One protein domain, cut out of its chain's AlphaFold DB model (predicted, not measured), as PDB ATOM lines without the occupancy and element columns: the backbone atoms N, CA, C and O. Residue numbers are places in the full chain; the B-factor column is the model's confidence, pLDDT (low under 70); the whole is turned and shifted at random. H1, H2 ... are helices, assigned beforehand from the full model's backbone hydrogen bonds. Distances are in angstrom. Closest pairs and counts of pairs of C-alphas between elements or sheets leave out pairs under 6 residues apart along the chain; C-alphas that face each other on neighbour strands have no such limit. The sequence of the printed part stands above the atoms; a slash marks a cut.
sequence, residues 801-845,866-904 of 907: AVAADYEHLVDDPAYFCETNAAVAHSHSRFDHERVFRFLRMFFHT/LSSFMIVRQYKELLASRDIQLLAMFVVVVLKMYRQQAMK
ATOM      1  N   ALA A 801     -12.323  23.074 -55.992       68.50
ATOM      2  CA  ALA A 801     -13.159  22.443 -54.966       68.50
ATOM      3  C   ALA A 801     -13.811  23.484 -54.036       68.50
ATOM      4  O   ALA A 801     -15.025  23.516 -53.903       68.50
ATOM      5  N   VAL A 802     -13.015  24.411 -53.488       74.50
ATOM      6  CA  VAL A 802     -13.514  25.471 -52.590       74.50
ATOM      7  C   VAL A 802     -14.478  26.420 -53.311       74.50
ATOM      8  O   VAL A 802     -15.456  26.858 -52.723       74.50
ATOM      9  N   ALA A 803     -14.236  26.723 -54.592       73.06
ATOM     10  CA  ALA A 803     -15.158  27.542 -55.384       73.06
ATOM     11  C   ALA A 803     -16.462  26.828 -55.762       73.06
ATOM     12  O   ALA A 803     -17.462  27.512 -55.929       73.06
ATOM     13  N   ALA A 804     -16.463  25.500 -55.911       77.25
ATOM     14  CA  ALA A 804     -17.686  24.741 -56.174       77.25
ATOM     15  C   ALA A 804     -18.604  24.688 -54.942       77.25
ATOM     16  O   ALA A 804     -19.821  24.725 -55.089       77.25
ATOM     17  N   ASP A 805     -18.011  24.652 -53.745       80.94
ATOM     18  CA  ASP A 805     -18.740  24.607 -52.475       80.94
ATOM     19  C   ASP A 805     -19.157  26.001 -51.966       80.94
ATOM     20  O   ASP A 805     -19.921  26.100 -51.004       80.94
ATOM     21  N   TYR A 806     -18.669  27.093 -52.575       84.88
ATOM     22  CA  TYR A 806     -19.089  28.444 -52.202       84.88
ATOM     23  C   TYR A 806     -20.502  28.762 -52.689       84.88
ATOM     24  O   TYR A 806     -20.850  28.650 -53.863       84.88
ATOM     25  N   GLU A 807     -21.319  29.238 -51.760       78.44
ATOM     26  CA  GLU A 807     -22.726  29.503 -51.983       78.44
ATOM     27  C   GLU A 807     -22.908  30.907 -52.570       78.44
ATOM     28  O   GLU A 807     -22.609  31.917 -51.929       78.44
ATOM     29  N   HIS A 808     -23.396  30.987 -53.810       74.88
ATOM     30  CA  HIS A 808     -23.514  32.254 -54.543       74.88
ATOM     31  C   HIS A 808     -24.916  32.891 -54.481       74.88
ATOM     32  O   HIS A 808     -25.057  34.092 -54.730       74.88
ATOM     33  N   LEU A 809     -25.956  32.124 -54.135       64.56
ATOM     34  CA  LEU A 809     -27.361  32.455 -54.432       64.56
ATOM     35  C   LEU A 809     -28.204  32.993 -53.257       64.56
ATOM     36  O   LEU A 809     -29.356  33.342 -53.480       64.56
ATOM     37  N   VAL A 810     -27.663  33.137 -52.041       68.56
ATOM     38  CA  VAL A 810     -28.451  33.626 -50.883       68.56
ATOM     39  C   VAL A 810     -28.697  35.140 -50.926       68.56
ATOM     40  O   VAL A 810     -27.760  35.904 -51.172       68.56
ATOM     41  N   ASP A 811     -29.925  35.581 -50.641       63.84
ATOM     42  CA  ASP A 811     -30.333  36.996 -50.666       63.84
ATOM     43  C   ASP A 811     -29.921  37.819 -49.430       63.84
ATOM     44  O   ASP A 811     -29.765  39.038 -49.533       63.84
ATOM     45  N   ASP A 812     -29.714  37.185 -48.267       74.44
ATOM     46  CA  ASP A 812     -29.218  37.870 -47.063       74.44
ATOM     47  C   ASP A 812     -27.674  37.927 -47.057       74.44
ATOM     48  O   ASP A 812     -27.026  36.880 -46.935       74.44
ATOM     49  N   PRO A 813     -27.048  39.123 -47.150       70.81
ATOM     50  CA  PRO A 813     -25.593  39.262 -47.130       70.81
ATOM     51  C   PRO A 813     -24.957  38.841 -45.796       70.81
ATOM     52  O   PRO A 813     -23.787  38.451 -45.790       70.81
ATOM     53  N   ALA A 814     -25.690  38.884 -44.675       74.38
ATOM     54  CA  ALA A 814     -25.173  38.445 -43.380       74.38
ATOM     55  C   ALA A 814     -25.030  36.916 -43.334       74.38
ATOM     56  O   ALA A 814     -23.953  36.406 -43.011       74.38
ATOM     57  N   TYR A 815     -26.090  36.202 -43.726       78.88
ATOM     58  CA  TYR A 815     -26.105  34.744 -43.845       78.88
ATOM     59  C   TYR A 815     -25.114  34.240 -44.905       78.88
ATOM     60  O   TYR A 815     -24.327  33.342 -44.623       78.88
ATOM     61  N   PHE A 816     -25.057  34.885 -46.078       82.12
ATOM     62  CA  PHE A 816     -24.084  34.592 -47.143       82.12
ATOM     63  C   PHE A 816     -22.627  34.631 -46.651       82.12
ATOM     64  O   PHE A 816     -21.798  33.826 -47.074       82.12
ATOM     65  N   CYS A 817     -22.290  35.577 -45.769       81.94
ATOM     66  CA  CYS A 817     -20.952  35.651 -45.181       81.94
ATOM     67  C   CYS A 817     -20.724  34.568 -44.111       81.94
ATOM     68  O   CYS A 817     -19.590  34.148 -43.901       81.94
ATOM     69  N   GLU A 818     -21.770  34.104 -43.426       84.25
ATOM     70  CA  GLU A 818     -21.674  33.038 -42.425       84.25
ATOM     71  C   GLU A 818     -21.515  31.650 -43.064       84.25
ATOM     72  O   GLU A 818     -20.601  30.918 -42.673       84.25
ATOM     73  N   THR A 819     -22.308  31.308 -44.090       84.56
ATOM     74  CA  THR A 819     -22.186  30.016 -44.792       84.56
ATOM     75  C   THR A 819     -20.843  29.895 -45.507       84.56
ATOM     76  O   THR A 819     -20.109  28.929 -45.289       84.56
ATOM     77  N   ASN A 820     -20.431  30.922 -46.256       86.88
ATOM     78  CA  ASN A 820     -19.137  30.918 -46.942       86.88
ATOM     79  C   ASN A 820     -17.930  30.964 -45.980       86.88
ATOM     80  O   ASN A 820     -16.873  30.421 -46.308       86.88
ATOM     81  N   ALA A 821     -18.065  31.523 -44.768       85.88
ATOM     82  CA  ALA A 821     -17.032  31.393 -43.733       85.88
ATOM     83  C   ALA A 821     -16.915  29.953 -43.199       85.88
ATOM     84  O   ALA A 821     -15.801  29.492 -42.951       85.88
ATOM     85  N   ALA A 822     -18.030  29.230 -43.049       85.56
ATOM     86  CA  ALA A 822     -18.022  27.824 -42.640       85.56
ATOM     87  C   ALA A 822     -17.429  26.904 -43.726       85.56
ATOM     88  O   ALA A 822     -16.623  26.028 -43.409       85.56
ATOM     89  N   VAL A 823     -17.739  27.153 -45.005       85.44
ATOM     90  CA  VAL A 823     -17.121  26.458 -46.155       85.44
ATOM     91  C   VAL A 823     -15.623  26.765 -46.257       85.44
ATOM     92  O   VAL A 823     -14.811  25.875 -46.502       85.44
ATOM     93  N   ALA A 824     -15.209  28.012 -46.019       83.50
ATOM     94  CA  ALA A 824     -13.789  28.349 -45.952       83.50
ATOM     95  C   ALA A 824     -13.071  27.585 -44.821       83.50
ATOM     96  O   ALA A 824     -11.957  27.099 -45.017       83.50
ATOM     97  N   HIS A 825     -13.725  27.427 -43.666       84.50
ATOM     98  CA  HIS A 825     -13.184  26.692 -42.524       84.50
ATOM     99  C   HIS A 825     -13.019  25.189 -42.807       84.50
ATOM    100  O   HIS A 825     -11.950  24.636 -42.539       84.50
ATOM    101  N   SER A 826     -14.024  24.526 -43.398       82.44
ATOM    102  CA  SER A 826     -13.951  23.087 -43.719       82.44
ATOM    103  C   SER A 826     -12.825  22.756 -44.707       82.44
ATOM    104  O   SER A 826     -12.182  21.715 -44.586       82.44
ATOM    105  N   HIS A 827     -12.513  23.680 -45.622       78.69
ATOM    106  CA  HIS A 827     -11.397  23.577 -46.571       78.69
ATOM    107  C   HIS A 827     -10.062  24.156 -46.059       78.69
ATOM    108  O   HIS A 827      -9.127  24.340 -46.840       78.69
ATOM    109  N   SER A 828      -9.934  24.436 -44.755       78.25
ATOM    110  CA  SER A 828      -8.718  24.992 -44.121       78.25
ATOM    111  C   SER A 828      -8.246  26.349 -44.684       78.25
ATOM    112  O   SER A 828      -7.071  26.711 -44.573       78.25
ATOM    113  N   ARG A 829      -9.159  27.134 -45.270       74.31
ATOM    114  CA  ARG A 829      -8.932  28.481 -45.822       74.31
ATOM    115  C   ARG A 829      -9.270  29.573 -44.799       74.31
ATOM    116  O   ARG A 829     -10.203  30.364 -44.947       74.31
ATOM    117  N   PHE A 830      -8.460  29.619 -43.738       75.56
ATOM    118  CA  PHE A 830      -8.577  30.584 -42.632       75.56
ATOM    119  C   PHE A 830      -8.402  32.056 -43.063       75.56
ATOM    120  O   PHE A 830      -8.808  32.975 -42.354       75.56
ATOM    121  N   ASP A 831      -7.770  32.287 -44.212       74.50
ATOM    122  CA  ASP A 831      -7.665  33.570 -44.909       74.50
ATOM    123  C   ASP A 831      -9.039  34.062 -45.393       74.50
ATOM    124  O   ASP A 831      -9.460  35.168 -45.044       74.50
ATOM    125  N   HIS A 832      -9.774  33.219 -46.120       81.75
ATOM    126  CA  HIS A 832     -11.116  33.530 -46.616       81.75
ATOM    127  C   HIS A 832     -12.126  33.619 -45.461       81.75
ATOM    128  O   HIS A 832     -12.927  34.551 -45.409       81.75
ATOM    129  N   GLU A 833     -12.041  32.708 -44.484       82.94
ATOM    130  CA  GLU A 833     -12.869  32.697 -43.266       82.94
ATOM    131  C   GLU A 833     -12.812  34.038 -42.514       82.94
ATOM    132  O   GLU A 833     -13.845  34.576 -42.105       82.94
ATOM    133  N   ARG A 834     -11.612  34.622 -42.365       80.81
ATOM    134  CA  ARG A 834     -11.425  35.938 -41.731       80.81
ATOM    135  C   ARG A 834     -12.084  37.059 -42.525       80.81
ATOM    136  O   ARG A 834     -12.723  37.912 -41.916       80.81
ATOM    137  N   VAL A 835     -11.954  37.063 -43.853       79.75
ATOM    138  CA  VAL A 835     -12.540  38.112 -44.704       79.75
ATOM    139  C   VAL A 835     -14.066  38.019 -44.725       79.75
ATOM    140  O   VAL A 835     -14.726  39.045 -44.579       79.75
ATOM    141  N   PHE A 836     -14.646  36.818 -44.794       83.00
ATOM    142  CA  PHE A 836     -16.098  36.647 -44.693       83.00
ATOM    143  C   PHE A 836     -16.641  37.024 -43.305       83.00
ATOM    144  O   PHE A 836     -17.622  37.765 -43.221       83.00
ATOM    145  N   ARG A 837     -15.982  36.631 -42.201       82.06
ATOM    146  CA  ARG A 837     -16.379  37.101 -40.856       82.06
ATOM    147  C   ARG A 837     -16.237  38.614 -40.693       82.06
ATOM    148  O   ARG A 837     -17.089  39.229 -40.062       82.06
ATOM    149  N   PHE A 838     -15.199  39.220 -41.267       80.12
ATOM    150  CA  PHE A 838     -15.019  40.670 -41.263       80.12
ATOM    151  C   PHE A 838     -16.137  41.381 -42.041       80.12
ATOM    152  O   PHE A 838     -16.725  42.327 -41.522       80.12
ATOM    153  N   LEU A 839     -16.502  40.886 -43.229       75.31
ATOM    154  CA  LEU A 839     -17.633  41.405 -44.005       75.31
ATOM    155  C   LEU A 839     -18.959  41.290 -43.237       75.31
ATOM    156  O   LEU A 839     -19.701  42.266 -43.163       75.31
ATOM    157  N   ARG A 840     -19.219  40.153 -42.572       74.81
ATOM    158  CA  ARG A 840     -20.412  39.951 -41.726       74.81
ATOM    159  C   ARG A 840     -20.590  41.039 -40.661       74.81
ATOM    160  O   ARG A 840     -21.727  41.413 -40.378       74.81
ATOM    161  N   MET A 841     -19.507  41.570 -40.081       72.06
ATOM    162  CA  MET A 841     -19.605  42.600 -39.035       72.06
ATOM    163  C   MET A 841     -20.372  43.846 -39.504       72.06
ATOM    164  O   MET A 841     -21.094  44.436 -38.703       72.06
ATOM    165  N   PHE A 842     -20.306  44.188 -40.795       69.00
ATOM    166  CA  PHE A 842     -21.030  45.320 -41.384       69.00
ATOM    167  C   PHE A 842     -22.529  45.056 -41.634       69.00
ATOM    168  O   PHE A 842     -23.268  46.002 -41.896       69.00
ATOM    169  N   PHE A 843     -22.998  43.805 -41.535       67.75
ATOM    170  CA  PHE A 843     -24.344  43.379 -41.957       67.75
ATOM    171  C   PHE A 843     -25.271  42.938 -40.808       67.75
ATOM    172  O   PHE A 843     -26.210  42.179 -41.028       67.75
ATOM    173  N   HIS A 844     -25.046  43.394 -39.572       56.00
ATOM    174  CA  HIS A 844     -25.859  42.973 -38.421       56.00
ATOM    175  C   HIS A 844     -27.354  43.341 -38.549       56.00
ATOM    176  O   HIS A 844     -27.761  44.493 -38.360       56.00
ATOM    177  N   THR A 845     -28.196  42.329 -38.767       44.97
ATOM    178  CA  THR A 845     -29.645  42.394 -38.543       44.97
ATOM    179  C   THR A 845     -29.974  41.971 -37.106       44.97
ATOM    180  O   THR A 845     -29.386  41.054 -36.538       44.97
ATOM    181  N   LEU A 866     -16.887  55.275 -42.920       57.81
ATOM    182  CA  LEU A 866     -15.934  54.279 -42.446       57.81
ATOM    183  C   LEU A 866     -16.145  52.908 -43.114       57.81
ATOM    184  O   LEU A 866     -15.177  52.305 -43.566       57.81
ATOM    185  N   SER A 867     -17.386  52.421 -43.228       62.69
ATOM    186  CA  SER A 867     -17.680  51.131 -43.869       62.69
ATOM    187  C   SER A 867     -17.329  51.111 -45.361       62.69
ATOM    188  O   SER A 867     -16.661  50.179 -45.810       62.69
ATOM    189  N   SER A 868     -17.665  52.159 -46.127       63.16
ATOM    190  CA  SER A 868     -17.268  52.256 -47.539       63.16
ATOM    191  C   SER A 868     -15.746  52.375 -47.699       63.16
ATOM    192  O   SER A 868     -15.165  51.692 -48.545       63.16
ATOM    193  N   PHE A 869     -15.072  53.146 -46.838       66.56
ATOM    194  CA  PHE A 869     -13.609  53.225 -46.807       66.56
ATOM    195  C   PHE A 869     -12.950  51.869 -46.499       66.56
ATOM    196  O   PHE A 869     -11.987  51.489 -47.166       66.56
ATOM    197  N   MET A 870     -13.477  51.107 -45.533       67.19
ATOM    198  CA  MET A 870     -12.963  49.777 -45.180       67.19
ATOM    199  C   MET A 870     -13.200  48.744 -46.290       67.19
ATOM    200  O   MET A 870     -12.291  47.971 -46.583       67.19
ATOM    201  N   ILE A 871     -14.352  48.771 -46.966       70.44
ATOM    202  CA  ILE A 871     -14.643  47.928 -48.140       70.44
ATOM    203  C   ILE A 871     -13.670  48.251 -49.288       70.44
ATOM    204  O   ILE A 871     -13.025  47.351 -49.826       70.44
ATOM    205  N   VAL A 872     -13.470  49.532 -49.624       72.38
ATOM    206  CA  VAL A 872     -12.513  49.950 -50.671       72.38
ATOM    207  C   VAL A 872     -11.068  49.595 -50.301       72.38
ATOM    208  O   VAL A 872     -10.284  49.204 -51.170       72.38
ATOM    209  N   ARG A 873     -10.699  49.694 -49.020       76.31
ATOM    210  CA  ARG A 873      -9.391  49.251 -48.526       76.31
ATOM    211  C   ARG A 873      -9.221  47.738 -48.667       76.31
ATOM    212  O   ARG A 873      -8.208  47.312 -49.215       76.31
ATOM    213  N   GLN A 874     -10.210  46.948 -48.251       75.12
ATOM    214  CA  GLN A 874     -10.171  45.490 -48.366       75.12
ATOM    215  C   GLN A 874     -10.048  45.053 -49.832       75.12
ATOM    216  O   GLN A 874      -9.226  44.201 -50.150       75.12
ATOM    217  N   TYR A 875     -10.783  45.696 -50.744       75.69
ATOM    218  CA  TYR A 875     -10.668  45.462 -52.187       75.69
ATOM    219  C   TYR A 875      -9.248  45.736 -52.720       75.69
ATOM    220  O   TYR A 875      -8.702  44.928 -53.470       75.69
ATOM    221  N   LYS A 876      -8.604  46.833 -52.292       74.31
ATOM    222  CA  LYS A 876      -7.206  47.138 -52.654       74.31
ATOM    223  C   LYS A 876      -6.209  46.125 -52.081       74.31
ATOM    224  O   LYS A 876      -5.260  45.762 -52.771       74.31
ATOM    225  N   GLU A 877      -6.422  45.651 -50.854       73.31
ATOM    226  CA  GLU A 877      -5.583  44.614 -50.236       73.31
ATOM    227  C   GLU A 877      -5.753  43.248 -50.946       73.31
ATOM    228  O   GLU A 877      -4.759  42.565 -51.187       73.31
ATOM    229  N   LEU A 878      -6.967  42.899 -51.397       71.25
ATOM    230  CA  LEU A 878      -7.243  41.692 -52.199       71.25
ATOM    231  C   LEU A 878      -6.682  41.768 -53.634       71.25
ATOM    232  O   LEU A 878      -6.167  40.779 -54.157       71.25
ATOM    233  N   LEU A 879      -6.704  42.945 -54.270       69.88
ATOM    234  CA  LEU A 879      -6.002  43.169 -55.541       69.88
ATOM    235  C   LEU A 879      -4.482  43.000 -55.392       69.88
ATOM    236  O   LEU A 879      -3.832  42.455 -56.286       69.88
ATOM    237  N   ALA A 880      -3.911  43.437 -54.265       66.62
ATOM    238  CA  ALA A 880      -2.486  43.286 -53.985       66.62
ATOM    239  C   ALA A 880      -2.083  41.824 -53.708       66.62
ATOM    240  O   ALA A 880      -1.001  41.414 -54.129       66.62
ATOM    241  N   SER A 881      -2.943  41.026 -53.059       63.72
ATOM    242  CA  SER A 881      -2.708  39.585 -52.856       63.72
ATOM    243  C   SER A 881      -2.936  38.736 -54.113       63.72
ATOM    244  O   SER A 881      -2.455  37.606 -54.167       63.72
ATOM    245  N   ARG A 882      -3.619  39.284 -55.132       62.00
ATOM    246  CA  ARG A 882      -4.008  38.610 -56.385       62.00
ATOM    247  C   ARG A 882      -4.922  37.390 -56.183       62.00
ATOM    248  O   ARG A 882      -4.917  36.485 -57.016       62.00
ATOM    249  N   ASP A 883      -5.727  37.364 -55.119       71.88
ATOM    250  CA  ASP A 883      -6.687  36.272 -54.903       71.88
ATOM    251  C   ASP A 883      -7.969  36.474 -55.725       71.88
ATOM    252  O   ASP A 883      -8.900  37.182 -55.333       71.88
ATOM    253  N   ILE A 884      -7.998  35.847 -56.903       72.44
ATOM    254  CA  ILE A 884      -9.087  35.966 -57.881       72.44
ATOM    255  C   ILE A 884     -10.406  35.391 -57.332       72.44
ATOM    256  O   ILE A 884     -11.473  35.922 -57.644       72.44
ATOM    257  N   GLN A 885     -10.360  34.347 -56.492       73.94
ATOM    258  CA  GLN A 885     -11.573  33.727 -55.943       73.94
ATOM    259  C   GLN A 885     -12.259  34.658 -54.950       73.94
ATOM    260  O   GLN A 885     -13.465  34.895 -55.041       73.94
ATOM    261  N   LEU A 886     -11.483  35.218 -54.023       77.00
ATOM    262  CA  LEU A 886     -12.022  36.103 -53.002       77.00
ATOM    263  C   LEU A 886     -12.457  37.452 -53.598       77.00
ATOM    264  O   LEU A 886     -13.474  37.996 -53.176       77.00
ATOM    265  N   LEU A 887     -11.774  37.939 -54.644       77.44
ATOM    266  CA  LEU A 887     -12.222  39.080 -55.457       77.44
ATOM    267  C   LEU A 887     -13.581  38.838 -56.130       77.44
ATOM    268  O   LEU A 887     -14.448  39.709 -56.063       77.44
ATOM    269  N   ALA A 888     -13.799  37.669 -56.740       76.31
ATOM    270  CA  ALA A 888     -15.083  37.332 -57.357       76.31
ATOM    271  C   ALA A 888     -16.221  37.293 -56.318       76.31
ATOM    272  O   ALA A 888     -17.269  37.907 -56.522       76.31
ATOM    273  N   MET A 889     -15.988  36.656 -55.165       78.81
ATOM    274  CA  MET A 889     -16.957  36.615 -54.060       78.81
ATOM    275  C   MET A 889     -17.259  38.011 -53.494       78.81
ATOM    276  O   MET A 889     -18.412  38.326 -53.201       78.81
ATOM    277  N   PHE A 890     -16.248  38.876 -53.398       79.00
ATOM    278  CA  PHE A 890     -16.404  40.261 -52.953       79.00
ATOM    279  C   PHE A 890     -17.299  41.079 -53.901       79.00
ATOM    280  O   PHE A 890     -18.168  41.821 -53.446       79.00
ATOM    281  N   VAL A 891     -17.146  40.903 -55.219       77.25
ATOM    282  CA  VAL A 891     -18.002  41.556 -56.227       77.25
ATOM    283  C   VAL A 891     -19.463  41.108 -56.100       77.25
ATOM    284  O   VAL A 891     -20.357  41.950 -56.185       77.25
ATOM    285  N   VAL A 892     -19.728  39.826 -55.816       76.12
ATOM    286  CA  VAL A 892     -21.097  39.324 -55.571       76.12
ATOM    287  C   VAL A 892     -21.742  40.012 -54.360       76.12
ATOM    288  O   VAL A 892     -22.903  40.413 -54.441       76.12
ATOM    289  N   VAL A 893     -20.999  40.214 -53.264       73.19
ATOM    290  CA  VAL A 893     -21.497  40.946 -52.079       73.19
ATOM    291  C   VAL A 893     -21.827  42.402 -52.428       73.19
ATOM    292  O   VAL A 893     -22.922  42.872 -52.121       73.19
ATOM    293  N   VAL A 894     -20.926  43.105 -53.123       72.00
ATOM    294  CA  VAL A 894     -21.122  44.518 -53.504       72.00
ATOM    295  C   VAL A 894     -22.317  44.696 -54.453       72.00
ATOM    296  O   VAL A 894     -23.124  45.606 -54.258       72.00
ATOM    297  N   LEU A 895     -22.493  43.809 -55.438       70.56
ATOM    298  CA  LEU A 895     -23.645  43.844 -56.350       70.56
ATOM    299  C   LEU A 895     -24.980  43.616 -55.621       70.56
ATOM    300  O   LEU A 895     -25.976  44.272 -55.938       70.56
ATOM    301  N   LYS A 896     -25.009  42.729 -54.616       67.75
ATOM    302  CA  LYS A 896     -26.199  42.504 -53.778       67.75
ATOM    303  C   LYS A 896     -26.523  43.716 -52.899       67.75
ATOM    304  O   LYS A 896     -27.688  44.102 -52.830       67.75
ATOM    305  N   MET A 897     -25.516  44.373 -52.314       64.69
ATOM    306  CA  MET A 897     -25.713  45.637 -51.584       64.69
ATOM    307  C   MET A 897     -26.340  46.719 -52.474       64.69
ATOM    308  O   MET A 897     -27.288  47.379 -52.055       64.69
ATOM    309  N   TYR A 898     -25.858  46.866 -53.714       63.78
ATOM    310  CA  TYR A 898     -26.384  47.862 -54.652       63.78
ATOM    311  C   TYR A 898     -27.851  47.586 -55.028       63.78
ATOM    312  O   TYR A 898     -28.673  48.500 -55.018       63.78
ATOM    313  N   ARG A 899     -28.226  46.316 -55.260       58.72
ATOM    314  CA  ARG A 899     -29.636  45.921 -55.471       58.72
ATOM    315  C   ARG A 899     -30.532  46.228 -54.266       58.72
ATOM    316  O   ARG A 899     -31.636  46.732 -54.453       58.72
ATOM    317  N   GLN A 900     -30.063  45.977 -53.041       58.12
ATOM    318  CA  GLN A 900     -30.821  46.299 -51.823       58.12
ATOM    319  C   GLN A 900     -30.950  47.813 -51.562       58.12
ATOM    320  O   GLN A 900     -31.873  48.225 -50.861       58.12
ATOM    321  N   GLN A 901     -30.055  48.645 -52.107       55.81
ATOM    322  CA  GLN A 901     -30.210  50.105 -52.103       55.81
ATOM    323  C   GLN A 901     -31.177  50.585 -53.193       55.81
ATOM    324  O   GLN A 901     -32.015  51.438 -52.909       55.81
ATOM    325  N   ALA A 902     -31.117  50.012 -54.401       50.59
ATOM    326  CA  ALA A 902     -32.014  50.365 -55.501       50.59
ATOM    327  C   ALA A 902     -33.494  50.123 -55.146       50.59
ATOM    328  O   ALA A 902     -34.296  51.047 -55.237       50.59
ATOM    329  N   MET A 903     -33.837  48.945 -54.602       50.62
ATOM    330  CA  MET A 903     -35.220  48.646 -54.176       50.62
ATOM    331  C   MET A 903     -35.706  49.478 -52.971       50.62
ATOM    332  O   MET A 903     -36.884  49.436 -52.638       50.62
ATOM    333  N   LYS A 904     -34.823  50.238 -52.308       48.84
ATOM    334  CA  LYS A 904     -35.179  51.214 -51.257       48.84
ATOM    335  C   LYS A 904     -35.316  52.651 -51.771       48.84
ATOM    336  O   LYS A 904     -35.534  53.543 -50.963       48.84
TER     337      LYS A 904
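AT A GLANCE: This is residues 801 to 845 and 866 to 904 of the 907 residues of a protein of Rickenella mellea (UniProt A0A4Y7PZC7). Two helical hairpins, H2 with H3 and H4 with H5, sit side by side with their four helices running roughly lengthwise, and the joining between the hairpins is much looser than the packing of H2 on H3. The short H1 lies at one end, by the last turns of H2 and the first turn of H5. The printed part has 84 residues with five named helices, H1 to H5 in that order along the chain, and no named strand; the class is all helix. It is compact, with a radius of gyration of the C-alphas of 12.4 A and spans of 37 by 27 by 19 A.

IN THESE COORDINATES: H1 is residues 801 to 805, and its first C-alpha, of Ala 801, is at (-13.159, 22.443, -54.966). H2, residues 813 to 826, is 20.2 A from first to last C-alpha. H3 is residues 830 to 841 and is 16.7 A long. After the cut comes H4, residues 866 to 881, 22.3 A long, with C-alpha 866 at (-15.934, 54.279, -42.446). H5, residues 884 to 902, is the longest helix at 27.2 A and ends with C-alpha 902 at (-32.014, 50.365, -55.501).

HOW THE PARTS SIT: H2 is the hub, touching H1, H3 and H5. H2 and H3 form a hairpin: they touch at a shallow tilt of 18 degrees, opposite ways, and their closest C-alphas, of Ala 821 and Glu 833, are 4.4 A apart. With H5 they make a bundle, helices set side by side. H2 and H5 only just touch, with 3 pairs of C-alphas within 8 A; the closest are those of Pro 813 and Val 893, 6.6 A apart, and the tilt is a shallow 16 degrees, opposite ways. H3 and H5 are close but not clearly touching, their closest C-alphas, of His 832 and Leu 886, being 6.9 A apart. H4 and H5 form the other hairpin, at a shallow tilt of 24 degrees, opposite ways; the closest C-alphas are those of Leu 878 and Leu 887, 6.5 A apart. H3 and H4 are near each other, with closest C-alphas 8.3 A apart. H1 only just touches H2, with 3 pairs of C-alphas within 8 A, the closest being those of Asp 805 and Val 823 at 6.8 A. H2 and H4 are apart. In H1, H2, H3, H4 and H5 every O i to N i+4 pair is within hydrogen-bond range.

THE WHOLE: The two C-alphas farthest apart, of Ser 828 and Lys 904, are 37.9 A from each other. Residues 846 to 865 are not printed, and C-alphas 845 and 866 are 18.6 A apart across this cut. The links H2 to H3 and H4 to H5 are tight, and the link H1 to H2 is short. The mean pLDDT of the printed part is 72.7, and 26 residues are under 70, among them residues 842 to 845, 866 to 870 and 896 to 904.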